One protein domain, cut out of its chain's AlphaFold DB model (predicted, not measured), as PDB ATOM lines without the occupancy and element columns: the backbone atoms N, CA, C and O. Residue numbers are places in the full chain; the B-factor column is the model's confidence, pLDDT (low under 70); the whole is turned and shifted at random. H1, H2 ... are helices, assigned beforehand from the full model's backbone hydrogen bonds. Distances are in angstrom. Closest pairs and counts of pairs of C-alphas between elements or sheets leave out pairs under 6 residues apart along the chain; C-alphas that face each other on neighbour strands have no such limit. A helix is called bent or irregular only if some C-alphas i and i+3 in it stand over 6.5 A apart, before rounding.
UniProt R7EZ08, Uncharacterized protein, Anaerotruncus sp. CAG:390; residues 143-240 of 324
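This is residues 143 to 240 of the 324 residues of an uncharacterized protein of Anaerotruncus sp. CAG:390 (UniProt R7EZ08). Two long helices, H1 and H5, run side by side in opposite directions and make one end of a rod; past the start of H5, H1 kinks and runs on into a looser head, where H2 and H3 form a helical hairpin. H3 folds back toward the later part of H1, the short H4 stands crosswise near the rod's middle, and a long loop, residues 181 to 195, lies in the head. The printed part has 98 residues with five named helices, H1 to H5 in that order, and no named strand; the class is all helix, its helices mostly aligned. The whole is loose, with a radius of gyration of the C-alphas of 15.8 A, and spans 53 by 25 by 24 A.

Find C-alpha 144 at (25.158, 2.784, -30.934); from there H1, residues 144 to 172, runs 40.7 A to C-alpha 172 at (-4.131, 21.940, -10.069). Look near residue 166 for a kink of 52 degrees; H1 is irregular there, with C-alphas 166 and 169 7.5 A apart. Next come H2, residues 174 to 180, 10.1 A long, and H3, residues 196 to 206, 15.4 A long. H4, residues 208 to 214, measures 10.2 A. H5, residues 222 to 240, runs 27.1 A and ends at C-alpha 240, (25.880, 7.597, -21.503).

Start with H1 and H5, which touch with 21 pairs of C-alphas within 8 A, at a shallow tilt of 15 degrees, opposite ways; their closest C-alphas, those of Phe 158 and Ile 229, are 5.9 A apart. With residues 160 to 171 alone, H1 touches H3, closest at the C-alphas of Leu 171 and Tyr 199, 7.1 A, with a shallow tilt of 34 degrees, only just short of steep. In the hairpin of H2 and H3, look at the C-alphas of Tyr 178 and Arg 196, the closest, 5.9 A apart; the tilt is a shallow 7 degrees. H4 only just touches residues 222 to 225 of H5, with 3 pairs of C-alphas within 8 A, the closest those of Tyr 214 and Ile 225 at 6.7 A, about perpendicular at 75 degrees. H2 is apart from H4 and H5, and H3 is apart from H5. In H2, H3 and H5 every O i to N i+4 pair is within hydrogen-bond range; in H1 22 of 25 are, in H4 2 of 3.

The C-alphas of Thr 143 and Ala 184, the two farthest apart, are 53.9 A from each other. The printed part has no cut. The link from H2 to H3, 15 residues, is long; in the short link from H4 to H5, find residues 215 to 216 paired antiparallel with residues 219 to 220. Mean pLDDT of the printed part is 82.0; residue 175 and residues 177 to 194 are under 70.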
ATOM      1  N   THR A 143      23.111  -1.627 -30.150       93.31
ATOM      2  CA  THR A 143      23.725  -0.783 -31.188       93.31
ATOM      3  C   THR A 143      23.977   0.635 -30.678       93.31
ATOM      4  O   THR A 143      23.193   1.108 -29.850       93.31
ATOM      5  N   TYR A 144      24.958   1.354 -31.239       88.44
ATOM      6  CA  TYR A 144      25.158   2.784 -30.934       88.44
ATOM      7  C   TYR A 144      23.890   3.614 -31.164       88.44
ATOM      8  O   TYR A 144      23.524   4.447 -30.331       88.44
ATOM      9  N   LYS A 145      23.180   3.343 -32.269       91.00
ATOM     10  CA  LYS A 145      21.932   4.029 -32.602       91.00
ATOM     11  C   LYS A 145      20.848   3.788 -31.556       91.00
ATOM     12  O   LYS A 145      20.238   4.746 -31.104       91.00
ATOM     13  N   ALA A 146      20.637   2.539 -31.135       93.19
ATOM     14  CA  ALA A 146      19.667   2.214 -30.083       93.19
ATOM     15  C   ALA A 146      19.953   2.970 -28.776       93.19
ATOM     16  O   ALA A 146      19.045   3.580 -28.225       93.19
ATOM     17  N   LEU A 147      21.215   3.013 -28.327       89.94
ATOM     18  CA  LEU A 147      21.599   3.783 -27.137       89.94
ATOM     19  C   LEU A 147      21.358   5.285 -27.324       89.94
ATOM     20  O   LEU A 147      20.847   5.951 -26.430       89.94
ATOM     21  N   THR A 148      21.691   5.822 -28.496       88.31
ATOM     22  CA  THR A 148      21.460   7.236 -28.821       88.31
ATOM     23  C   THR A 148      19.967   7.572 -28.841       88.31
ATOM     24  O   THR A 148      19.559   8.597 -28.291       88.31
ATOM     25  N   ASP A 149      19.142   6.700 -29.420       91.56
ATOM     26  CA  ASP A 149      17.686   6.836 -29.452       91.56
ATOM     27  C   ASP A 149      17.092   6.750 -28.030       91.56
ATOM     28  O   ASP A 149      16.273   7.596 -27.669       91.56
ATOM     29  N   GLU A 150      17.549   5.809 -27.191       92.62
ATOM     30  CA  GLU A 150      17.161   5.696 -25.772       92.62
ATOM     31  C   GLU A 150      17.513   6.974 -24.988       92.62
ATOM     32  O   GLU A 150      16.680   7.494 -24.244       92.62
ATOM     33  N   ILE A 151      18.708   7.547 -25.191       87.69
ATOM     34  CA  ILE A 151      19.102   8.798 -24.521       87.69
ATOM     35  C   ILE A 151      18.227   9.972 -24.977       87.69
ATOM     36  O   ILE A 151      17.795  10.774 -24.146       87.69
ATOM     37  N   LYS A 152      17.932  10.082 -26.280       89.12
ATOM     38  CA  LYS A 152      17.036  11.124 -26.813       89.12
ATOM     39  C   LYS A 152      15.627  11.004 -26.231       89.12
ATOM     40  O   LYS A 152      15.044  12.020 -25.849       89.12
ATOM     41  N   GLN A 153      15.093   9.787 -26.133       91.88
ATOM     42  CA  GLN A 153      13.782   9.529 -25.532       91.88
ATOM     43  C   GLN A 153      13.767   9.899 -24.045       91.88
ATOM     44  O   GLN A 153      12.910  10.672 -23.621       91.88
ATOM     45  N   ASN A 154      14.763   9.446 -23.281       91.44
ATOM     46  CA  ASN A 154      14.896   9.774 -21.863       91.44
ATOM     47  C   ASN A 154      15.061  11.288 -21.629       91.44
ATOM     48  O   ASN A 154      14.524  11.831 -20.668       91.44
ATOM     49  N   LYS A 155      15.745  12.005 -22.533       88.19
ATOM     50  CA  LYS A 155      15.826  13.472 -22.488       88.19
ATOM     51  C   LYS A 155      14.475  14.141 -22.704       88.19
ATOM     52  O   LYS A 155      14.135  15.053 -21.957       88.19
ATOM     53  N   ALA A 156      13.709  13.690 -23.693       89.62
ATOM     54  CA  ALA A 156      12.371  14.221 -23.935       89.62
ATOM     55  C   ALA A 156      11.446  13.995 -22.725       89.62
ATOM     56  O   ALA A 156      10.668  14.883 -22.373       89.62
ATOM     57  N   GLU A 157      11.558  12.841 -22.062       91.69
ATOM     58  CA  GLU A 157      10.834  12.545 -20.823       91.69
ATOM     59  C   GLU A 157      11.270  13.461 -19.673       91.69
ATOM     60  O   GLU A 157      10.423  14.118 -19.064       91.69
ATOM     61  N   PHE A 158      12.577  13.586 -19.427       90.19
ATOM     62  CA  PHE A 158      13.132  14.501 -18.428       90.19
ATOM     63  C   PHE A 158      12.656  15.946 -18.640       90.19
ATOM     64  O   PHE A 158      12.231  16.598 -17.683       90.19
ATOM     65  N   ASP A 159      12.697  16.450 -19.878       88.50
ATOM     66  CA  ASP A 159      12.272  17.813 -20.207       88.50
ATOM     67  C   ASP A 159      10.772  18.000 -19.928       88.50
ATOM     68  O   ASP A 159      10.359  19.022 -19.369       88.50
ATOM     69  N   LYS A 160       9.952  16.990 -20.257       92.88
ATOM     70  CA  LYS A 160       8.506  16.996 -19.997       92.88
ATOM     71  C   LYS A 160       8.202  16.988 -18.496       92.88
ATOM     72  O   LYS A 160       7.406  17.812 -18.042       92.88
ATOM     73  N   LEU A 161       8.856  16.120 -17.720       92.19
ATOM     74  CA  LEU A 161       8.701  16.043 -16.262       92.19
ATOM     75  C   LEU A 161       9.198  17.316 -15.567       92.19
ATOM     76  O   LEU A 161       8.487  17.880 -14.742       92.19
ATOM     77  N   SER A 162      10.364  17.835 -15.954       87.81
ATOM     78  CA  SER A 162      10.933  19.075 -15.403       87.81
ATOM     79  C   SER A 162      10.060  20.301 -15.675       87.81
ATOM     80  O   SER A 162      10.061  21.266 -14.908       87.81
ATOM     81  N   LYS A 163       9.325  20.306 -16.794       90.44
ATOM     82  CA  LYS A 163       8.347  21.360 -17.083       90.44
ATOM     83  C   LYS A 163       7.092  21.193 -16.225       90.44
ATOM     84  O   LYS A 163       6.646  22.172 -15.626       90.44
ATOM     85  N   LEU A 164       6.584  19.965 -16.093       91.69
ATOM     86  CA  LEU A 164       5.434  19.670 -15.238       91.69
ATOM     87  C   LEU A 164       5.727  19.955 -13.758       91.69
ATOM     88  O   LEU A 164       4.858  20.470 -13.073       91.69
ATOM     89  N   GLU A 165       6.943  19.723 -13.267       90.69
ATOM     90  CA  GLU A 165       7.342  20.064 -11.892       90.69
ATOM     91  C   GLU A 165       7.139  21.558 -11.592       90.69
ATOM     92  O   GLU A 165       6.655  21.932 -10.524       90.69
ATOM     93  N   LYS A 166       7.448  22.420 -12.566       86.12
ATOM     94  CA  LYS A 166       7.307  23.879 -12.442       86.12
ATOM     95  C   LYS A 166       5.861  24.345 -12.581       86.12
ATOM     96  O   LYS A 166       5.474  25.328 -11.957       86.12
ATOM     97  N   GLU A 167       5.081  23.675 -13.426       85.62
ATOM     98  CA  GLU A 167       3.720  24.088 -13.790       85.62
ATOM     99  C   GLU A 167       2.623  23.345 -13.001       85.62
ATOM    100  O   GLU A 167       1.478  23.793 -12.978       85.62
ATOM    101  N   GLY A 168       2.941  22.237 -12.329       85.69
ATOM    102  CA  GLY A 168       1.976  21.284 -11.770       85.69
ATOM    103  C   GLY A 168       1.040  21.879 -10.723       85.69
ATOM    104  O   GLY A 168      -0.163  21.618 -10.743       85.69
ATOM    105  N   LEU A 169       1.555  22.769  -9.868       82.44
ATOM    106  CA  LEU A 169       0.719  23.520  -8.928       82.44
ATOM    107  C   LEU A 169      -0.273  24.432  -9.660       82.44
ATOM    108  O   LEU A 169      -1.444  24.458  -9.302       82.44
ATOM    109  N   LEU A 170       0.154  25.142 -10.708       80.06
ATOM    110  CA  LEU A 170      -0.739  26.008 -11.490       80.06
ATOM    111  C   LEU A 170      -1.808  25.191 -12.225       80.06
ATOM    112  O   LEU A 170      -2.950  25.632 -12.325       80.06
ATOM    113  N   LEU A 171      -1.463  23.987 -12.686       84.38
ATOM    114  CA  LEU A 171      -2.406  23.073 -13.329       84.38
ATOM    115  C   LEU A 171      -3.475  22.548 -12.366       84.38
ATOM    116  O   LEU A 171      -4.629  22.443 -12.777       84.38
ATOM    117  N   CYS A 172      -3.142  22.309 -11.092       81.06
ATOM    118  CA  CYS A 172      -4.131  21.940 -10.069       81.06
ATOM    119  C   CYS A 172      -5.224  23.001  -9.914       81.06
ATOM    120  O   CYS A 172      -6.400  22.678  -9.771       81.06
ATOM    121  N   TRP A 173      -4.832  24.273  -9.965       71.44
ATOM    122  CA  TRP A 173      -5.742  25.404  -9.804       71.44
ATOM    123  C   TRP A 173      -6.249  25.953 -11.137       71.44
ATOM    124  O   TRP A 173      -6.957  26.953 -11.134       71.44
ATOM    125  N   GLY A 174      -5.889  25.347 -12.272       70.69
ATOM    126  CA  GLY A 174      -5.955  25.994 -13.579       70.69
ATOM    127  C   GLY A 174      -7.339  26.526 -13.944       70.69
ATOM    128  O   GLY A 174      -7.448  27.698 -14.304       70.69
ATOM    129  N   GLU A 175      -8.383  25.708 -13.775       68.69
ATOM    130  CA  GLU A 175      -9.781  26.112 -13.986       68.69
ATOM    131  C   GLU A 175     -10.191  27.284 -13.091       68.69
ATOM    132  O   GLU A 175     -10.702  28.300 -13.571       68.69
ATOM    133  N   THR A 176      -9.889  27.195 -11.799       70.00
ATOM    134  CA  THR A 176     -10.143  28.261 -10.827       70.00
ATOM    135  C   THR A 176      -9.367  29.536 -11.180       70.00
ATOM    136  O   THR A 176      -9.940  30.617 -11.221       70.00
ATOM    137  N   LEU A 177      -8.086  29.440 -11.545       67.69
ATOM    138  CA  LEU A 177      -7.221  30.590 -11.833       67.69
ATOM    139  C   LEU A 177      -7.701  31.422 -13.028       67.69
ATOM    140  O   LEU A 177      -7.640  32.652 -12.964       67.69
ATOM    141  N   TYR A 178      -8.188  30.797 -14.108       68.19
ATOM    142  CA  TYR A 178      -8.701  31.559 -15.256       68.19
ATOM    143  C   TYR A 178     -10.175  31.974 -15.115       68.19
ATOM    144  O   TYR A 178     -10.615  32.852 -15.860       68.19
ATOM    145  N   THR A 179     -10.940  31.378 -14.191       65.94
ATOM    146  CA  THR A 179     -12.339  31.765 -13.917       65.94
ATOM    147  C   THR A 179     -12.458  32.842 -12.836       65.94
ATOM    148  O   THR A 179     -13.260  33.760 -12.989       65.94
ATOM    149  N   THR A 180     -11.644  32.784 -11.777       67.81
ATOM    150  CA  THR A 180     -11.698  33.713 -10.632       67.81
ATOM    151  C   THR A 180     -10.539  34.711 -10.586       67.81
ATOM    152  O   THR A 180     -10.588  35.660  -9.806       67.81
ATOM    153  N   GLY A 181      -9.512  34.532 -11.425       60.62
ATOM    154  CA  GLY A 181      -8.253  35.279 -11.359       60.62
ATOM    155  C   GLY A 181      -7.253  34.656 -10.377       60.62
ATOM    156  O   GLY A 181      -7.620  33.836  -9.536       60.62
ATOM    157  N   ILE A 182      -5.973  35.038 -10.493       61.78
ATOM    158  CA  ILE A 182      -4.896  34.556  -9.615       61.78
ATOM    159  C   ILE A 182      -5.044  35.217  -8.228       61.78
ATOM    160  O   ILE A 182      -5.054  36.451  -8.168       61.78
ATOM    161  N   PRO A 183      -5.154  34.448  -7.124       57.31
ATOM    162  CA  PRO A 183      -5.136  35.000  -5.770       57.31
ATOM    163  C   PRO A 183      -3.851  35.800  -5.508       57.31
ATOM    164  O   PRO A 183      -2.777  35.422  -5.971       57.31
ATOM    165  N   ALA A 184      -3.940  36.911  -4.769       58.78
ATOM    166  CA  ALA A 184      -2.811  37.830  -4.560       58.78
ATOM    167  C   ALA A 184      -1.604  37.199  -3.832       58.78
ATOM    168  O   ALA A 184      -0.502  37.741  -3.879       58.78
ATOM    169  N   ASP A 185      -1.820  36.074  -3.153       56.47
ATOM    170  CA  ASP A 185      -0.852  35.283  -2.395       56.47
ATOM    171  C   ASP A 185      -0.235  34.120  -3.193       56.47
ATOM    172  O   ASP A 185       0.699  33.479  -2.709       56.47
ATOM    173  N   VAL A 186      -0.696  33.865  -4.424       53.94
ATOM    174  CA  VAL A 186      -0.110  32.854  -5.313       53.94
ATOM    175  C   VAL A 186       0.978  33.509  -6.175       53.94
ATOM    176  O   VAL A 186       0.679  34.416  -6.958       53.94
ATOM    177  N   PRO A 187       2.248  33.071  -6.079       50.94
ATOM    178  CA  PRO A 187       3.312  33.622  -6.902       50.94
ATOM    179  C   PRO A 187       3.028  33.357  -8.386       50.94
ATOM    180  O   PRO A 187       2.986  32.211  -8.830       50.94
ATOM    181  N   VAL A 188       2.860  34.427  -9.168       54.19
ATOM    182  CA  VAL A 188       2.795  34.347 -10.632       54.19
ATOM    183  C   VAL A 188       4.197  34.029 -11.144       54.19
ATOM    184  O   VAL A 188       5.040  34.917 -11.286       54.19
ATOM    185  N   ILE A 189       4.477  32.758 -11.408       48.78
ATOM    186  CA  ILE A 189       5.732  32.359 -12.043       48.78
ATOM    187  C   ILE A 189       5.633  32.726 -13.531       48.78
ATOM    188  O   ILE A 189       4.854  32.136 -14.269       48.78
ATOM    189  N   GLY A 190       6.406  33.727 -13.969       49.31
ATOM    190  CA  GLY A 190       6.581  34.060 -15.392       49.31
ATOM    191  C   GLY A 190       5.724  35.202 -15.956       49.31
ATOM    192  O   GLY A 190       5.875  35.528 -17.127       49.31
ATOM    193  N   GLY A 191       4.863  35.847 -15.162       50.50
ATOM    194  CA  GLY A 191       4.111  37.046 -15.581       50.50
ATOM    195  C   GLY A 191       3.018  36.831 -16.643       50.50
ATOM    196  O   GLY A 191       2.303  37.780 -16.969       50.50
ATOM    197  N   GLU A 192       2.846  35.614 -17.165       58.69
ATOM    198  CA  GLU A 192       1.764  35.274 -18.091       58.69
ATOM    199  C   GLU A 192       0.431  35.118 -17.346       58.69
ATOM    200  O   GLU A 192       0.324  34.438 -16.324       58.69
ATOM    201  N   LYS A 193      -0.621  35.757 -17.868       65.44
ATOM    202  CA  LYS A 193      -1.977  35.621 -17.332       65.44
ATOM    203  C   LYS A 193      -2.507  34.232 -17.688       65.44
ATOM    204  O   LYS A 193      -2.661  33.922 -18.866       65.44
ATOM    205  N   TRP A 194      -2.832  33.421 -16.683       69.69
ATOM    206  CA  TRP A 194      -3.433  32.104 -16.892       69.69
ATOM    207  C   TRP A 194      -4.789  32.253 -17.602       69.69
ATOM    208  O   TRP A 194      -5.691  32.930 -17.104       69.69
ATOM    209  N   THR A 195      -4.926  31.675 -18.796       77.00
ATOM    210  CA  THR A 195      -6.167  31.694 -19.589       77.00
ATOM    211  C   THR A 195      -6.674  30.273 -19.797       77.00
ATOM    212  O   THR A 195      -5.895  29.325 -19.731       77.00
ATOM    213  N   ARG A 196      -7.965  30.120 -20.121       80.50
ATOM    214  CA  ARG A 196      -8.529  28.819 -20.506       80.50
ATOM    215  C   ARG A 196      -7.768  28.185 -21.673       80.50
ATOM    216  O   ARG A 196      -7.442  27.013 -21.611       80.50
ATOM    217  N   ALA A 197      -7.419  28.980 -22.687       85.19
ATOM    218  CA  ALA A 197      -6.660  28.500 -23.840       85.19
ATOM    219  C   ALA A 197      -5.276  27.953 -23.442       85.19
ATOM    220  O   ALA A 197      -4.893  26.888 -23.909       85.19
ATOM    221  N   LEU A 198      -4.562  28.644 -22.545       82.69
ATOM    222  CA  LEU A 198      -3.273  28.176 -22.026       82.69
ATOM    223  C   LEU A 198      -3.426  26.903 -21.180       82.69
ATOM    224  O   LEU A 198      -2.611  25.994 -21.292       82.69
ATOM    225  N   TYR A 199      -4.469  26.819 -20.351       84.69
ATOM    226  CA  TYR A 199      -4.757  25.617 -19.570       84.69
ATOM    227  C   TYR A 199      -5.040  24.412 -20.474       84.69
ATOM    228  O   TYR A 199      -4.384  23.385 -20.328       84.69
ATOM    229  N   ASP A 200      -5.943  24.561 -21.447       87.25
ATOM    230  CA  ASP A 200      -6.299  23.503 -22.396       87.25
ATOM    231  C   ASP A 200      -5.070  23.065 -23.226       87.25
ATOM    232  O   ASP A 200      -4.851  21.871 -23.438       87.25
ATOM    233  N   GLU A 201      -4.212  24.012 -23.637       90.06
ATOM    234  CA  GLU A 201      -2.934  23.725 -24.309       90.06
ATOM    235  C   GLU A 201      -2.004  22.888 -23.423       90.06
ATOM    236  O   GLU A 201      -1.443  21.888 -23.876       90.06
ATOM    237  N   ARG A 202      -1.828  23.278 -22.155       89.81
ATOM    238  CA  ARG A 202      -0.950  22.563 -21.222       89.81
ATOM    239  C   ARG A 202      -1.494  21.177 -20.885       89.81
ATOM    240  O   ARG A 202      -0.717  20.226 -20.898       89.81
ATOM    241  N   VAL A 203      -2.802  21.041 -20.664       89.69
ATOM    242  CA  VAL A 203      -3.449  19.737 -20.447       89.69
ATOM    243  C   VAL A 203      -3.221  18.819 -21.648       89.69
ATOM    244  O   VAL A 203      -2.771  17.689 -21.475       89.69
ATOM    245  N   SER A 204      -3.418  19.334 -22.864       92.94
ATOM    246  CA  SER A 204      -3.163  18.599 -24.109       92.94
ATOM    247  C   SER A 204      -1.691  18.186 -24.267       92.94
ATOM    248  O   SER A 204      -1.394  17.047 -24.625       92.94
ATOM    249  N   TYR A 205      -0.747  19.079 -23.948       93.38
ATOM    250  CA  TYR A 205       0.690  18.795 -24.021       93.38
ATOM    251  C   TYR A 205       1.128  17.674 -23.063       93.38
ATOM    252  O   TYR A 205       1.895  16.778 -23.444       93.38
ATOM    253  N   TYR A 206       0.665  17.713 -21.811       93.75
ATOM    254  CA  TYR A 206       1.032  16.700 -20.820       93.75
ATOM    255  C   TYR A 206       0.287  15.382 -21.038       93.75
ATOM    256  O   TYR A 206       0.924  14.326 -20.982       93.75
ATOM    257  N   GLY A 207      -0.995  15.460 -21.389       93.75
ATOM    258  CA  GLY A 207      -1.888  14.321 -21.564       93.75
ATOM    259  C   GLY A 207      -2.403  13.767 -20.234       93.75
ATOM    260  O   GLY A 207      -1.738  13.855 -19.199       93.75
ATOM    261  N   ASP A 208      -3.589  13.161 -20.280       90.44
ATOM    262  CA  ASP A 208      -4.315  12.697 -19.092       90.44
ATOM    263  C   ASP A 208      -3.539  11.650 -18.281       90.44
ATOM    264  O   ASP A 208      -3.562  11.680 -17.054       90.44
ATOM    265  N   GLU A 209      -2.809  10.748 -18.942       92.94
ATOM    266  CA  GLU A 209      -2.023   9.702 -18.276       92.94
ATOM    267  C   GLU A 209      -0.934  10.294 -17.371       92.94
ATOM    268  O   GLU A 209      -0.807   9.915 -16.209       92.94
ATOM    269  N   LEU A 210      -0.184  11.281 -17.872       92.94
ATOM    270  CA  LEU A 210       0.882  11.910 -17.096       92.94
ATOM    271  C   LEU A 210       0.314  12.800 -15.987       92.94
ATOM    272  O   LEU A 210       0.822  12.798 -14.870       92.94
ATOM    273  N   LEU A 211      -0.742  13.561 -16.286       92.88
ATOM    274  CA  LEU A 211      -1.366  14.446 -15.303       92.88
ATOM    275  C   LEU A 211      -2.008  13.653 -14.168       92.88
ATOM    276  O   LEU A 211      -1.772  13.976 -13.011       92.88
ATOM    277  N   SER A 212      -2.746  12.587 -14.480       91.88
ATOM    278  CA  SER A 212      -3.375  11.722 -13.472       91.88
ATOM    279  C   SER A 212      -2.370  10.962 -12.609       91.88
ATOM    280  O   SER A 212      -2.725  10.523 -11.522       91.88
ATOM    281  N   LYS A 213      -1.110  10.831 -13.038       94.56
ATOM    282  CA  LYS A 213      -0.045  10.270 -12.202       94.56
ATOM    283  C   LYS A 213       0.349  11.208 -11.055       94.56
ATOM    284  O   LYS A 213       0.582  10.724  -9.950       94.56
ATOM    285  N   TYR A 214       0.402  12.520 -11.300       93.88
ATOM    286  CA  TYR A 214       0.955  13.500 -10.349       93.88
ATOM    287  C   TYR A 214      -0.053  14.514  -9.805       93.88
ATOM    288  O   TYR A 214       0.295  15.289  -8.918       93.88
ATOM    289  N   ILE A 215      -1.273  14.559 -10.334       89.94
ATOM    290  CA  ILE A 215      -2.330  15.458  -9.877       89.94
ATOM    291  C   ILE A 215      -3.528  14.626  -9.429       89.94
ATOM    292  O   ILE A 215      -4.246  14.059 -10.250       89.94
ATOM    293  N   HIS A 216      -3.769  14.616  -8.118       86.25
ATOM    294  CA  HIS A 216      -4.868  13.888  -7.482       86.25
ATOM    295  C   HIS A 216      -5.737  14.857  -6.695       86.25
ATOM    296  O   HIS A 216      -5.245  15.557  -5.813       86.25
ATOM    297  N   GLU A 217      -7.032  14.923  -7.013       81.56
ATOM    298  CA  GLU A 217      -8.010  15.741  -6.271       81.56
ATOM    299  C   GLU A 217      -7.564  17.207  -6.051       81.56
ATOM    300  O   GLU A 217      -7.763  17.790  -4.984       81.56
ATOM    301  N   GLY A 218      -6.920  17.813  -7.058       75.81
ATOM    302  CA  GLY A 218      -6.421  19.193  -6.986       75.81
ATOM    303  C   GLY A 218      -5.134  19.376  -6.172       75.81
ATOM    304  O   GLY A 218      -4.775  20.507  -5.845       75.81
ATOM    305  N   LYS A 219      -4.427  18.291  -5.838       84.75
ATOM    306  CA  LYS A 219      -3.103  18.313  -5.204       84.75
ATOM    307  C   LYS A 219      -2.041  17.816  -6.171       84.75
ATOM    308  O   LYS A 219      -2.258  16.835  -6.873       84.75
ATOM    309  N   PHE A 220      -0.894  18.489  -6.165       89.50
ATOM    310  CA  PHE A 220       0.271  18.109  -6.953       89.50
ATOM    311  C   PHE A 220       1.261  17.305  -6.107       89.50
ATOM    312  O   PHE A 220       1.765  17.808  -5.100       89.50
ATOM    313  N   GLU A 221       1.585  16.092  -6.545       91.88
ATOM    314  CA  GLU A 221       2.536  15.189  -5.896       91.88
ATOM    315  C   GLU A 221       3.981  15.552  -6.270       91.88
ATOM    316  O   GLU A 221       4.669  14.863  -7.027       91.88
ATOM    317  N   ALA A 222       4.456  16.677  -5.729       86.69
ATOM    318  CA  ALA A 222       5.783  17.223  -6.023       86.69
ATOM    319  C   ALA A 222       6.937  16.256  -5.675       86.69
ATOM    320  O   ALA A 222       7.985  16.285  -6.317       86.69
ATOM    321  N   ALA A 223       6.762  15.396  -4.668       87.62
ATOM    322  CA  ALA A 223       7.781  14.417  -4.285       87.62
ATOM    323  C   ALA A 223       7.931  13.295  -5.325       87.62
ATOM    324  O   ALA A 223       9.054  12.888  -5.629       87.62
ATOM    325  N   ASP A 224       6.817  12.835  -5.897       91.69
ATOM    326  CA  ASP A 224       6.804  11.729  -6.854       91.69
ATOM    327  C   ASP A 224       7.397  12.158  -8.196       91.69
ATOM    328  O   ASP A 224       8.232  11.453  -8.765       91.69
ATOM    329  N   ILE A 225       7.048  13.357  -8.676       91.50
ATOM    330  CA  ILE A 225       7.647  13.877  -9.909       91.50
ATOM    331  C   ILE A 225       9.149  14.135  -9.749       91.50
ATOM    332  O   ILE A 225       9.919  13.819 -10.654       91.50
ATOM    333  N   ALA A 226       9.595  14.627  -8.587       85.25
ATOM    334  CA  ALA A 226      11.017  14.819  -8.308       85.25
ATOM    335  C   ALA A 226      11.780  13.480  -8.273       85.25
ATOM    336  O   ALA A 226      12.916  13.394  -8.750       85.25
ATOM    337  N   ALA A 227      11.158  12.419  -7.745       90.19
ATOM    338  CA  ALA A 227      11.727  11.076  -7.768       90.19
ATOM    339  C   ALA A 227      11.880  10.546  -9.203       90.19
ATOM    340  O   ALA A 227      12.937  10.013  -9.545       90.19
ATOM    341  N   ASP A 228      10.879  10.750 -10.061       90.94
ATOM    342  CA  ASP A 228      10.937  10.317 -11.459       90.94
ATOM    343  C   ASP A 228      11.922  11.139 -12.299       90.94
ATOM    344  O   ASP A 228      12.695  10.560 -13.064       90.94
ATOM    345  N   ILE A 229      12.015  12.456 -12.084       86.00
ATOM    346  CA  ILE A 229      13.078  13.288 -12.672       86.00
ATOM    347  C   ILE A 229      14.447  12.722 -12.292       86.00
ATOM    348  O   ILE A 229      15.302  12.504 -13.152       86.00
ATOM    349  N   LYS A 230      14.658  12.398 -11.014       87.31
ATOM    350  CA  LYS A 230      15.913  11.788 -10.573       87.31
ATOM    351  C   LYS A 230      16.168  10.436 -11.258       87.31
ATOM    352  O   LYS A 230      17.312  10.169 -11.625       87.31
ATOM    353  N   ASN A 231      15.144   9.607 -11.454       89.31
ATOM    354  CA  ASN A 231      15.273   8.330 -12.163       89.31
ATOM    355  C   ASN A 231      15.702   8.533 -13.626       89.31
ATOM    356  O   ASN A 231      16.618   7.847 -14.077       89.31
ATOM    357  N   THR A 232      15.127   9.512 -14.339       86.19
ATOM    358  CA  THR A 232      15.557   9.843 -15.715       86.19
ATOM    359  C   THR A 232      17.011  10.323 -15.764       86.19
ATOM    360  O   THR A 232      17.765   9.942 -16.659       86.19
ATOM    361  N   CYS A 233      17.465  11.086 -14.765       81.00
ATOM    362  CA  CYS A 233      18.862  11.501 -14.660       81.00
ATOM    363  C   CYS A 233      19.813  10.322 -14.379       81.00
ATOM    364  O   CYS A 233      20.889  10.234 -14.972       81.00
ATOM    365  N   ASP A 234      19.435   9.409 -13.480       81.75
ATOM    366  CA  ASP A 234      20.227   8.211 -13.177       81.75
ATOM    367  C   ASP A 234      20.324   7.292 -14.415       81.75
ATOM    368  O   ASP A 234      21.411   6.801 -14.734       81.75
ATOM    369  N   LEU A 235      19.226   7.134 -15.166       86.19
ATOM    370  CA  LEU A 235      19.202   6.393 -16.429       86.19
ATOM    371  C   LEU A 235      20.079   7.057 -17.500       86.19
ATOM    372  O   LEU A 235      20.858   6.367 -18.157       86.19
ATOM    373  N   ALA A 236      20.028   8.387 -17.634       81.06
ATOM    374  CA  ALA A 236      20.871   9.127 -18.577       81.06
ATOM    375  C   ALA A 236      22.364   8.862 -18.345       81.06
ATOM    376  O   ALA A 236      23.113   8.666 -19.303       81.06
ATOM    377  N   ASN A 237      22.798   8.818 -17.082       79.38
ATOM    378  CA  ASN A 237      24.185   8.518 -16.731       79.38
ATOM    379  C   ASN A 237      24.577   7.086 -17.123       79.38
ATOM    380  O   ASN A 237      25.659   6.886 -17.674       79.38
ATOM    381  N   SER A 238      23.700   6.104 -16.876       84.88
ATOM    382  CA  SER A 238      23.942   4.704 -17.264       84.88
ATOM    383  C   SER A 238      24.061   4.558 -18.779       84.88
ATOM    384  O   SER A 238      25.054   4.028 -19.271       84.88
ATOM    385  N   LEU A 239      23.094   5.099 -19.524       85.06
ATOM    386  CA  LEU A 239      23.077   5.023 -20.984       85.06
ATOM    387  C   LEU A 239      24.280   5.735 -21.610       85.06
ATOM    388  O   LEU A 239      24.843   5.251 -22.587       85.06
ATOM    389  N   SER A 240      24.698   6.866 -21.038       79.06
ATOM    390  CA  SER A 240      25.880   7.597 -21.503       79.06
ATOM    391  C   SER A 240      27.161   6.801 -21.280       79.06
ATOM    392  O   SER A 240      27.985   6.731 -22.185       79.06
TER     393      SER A 240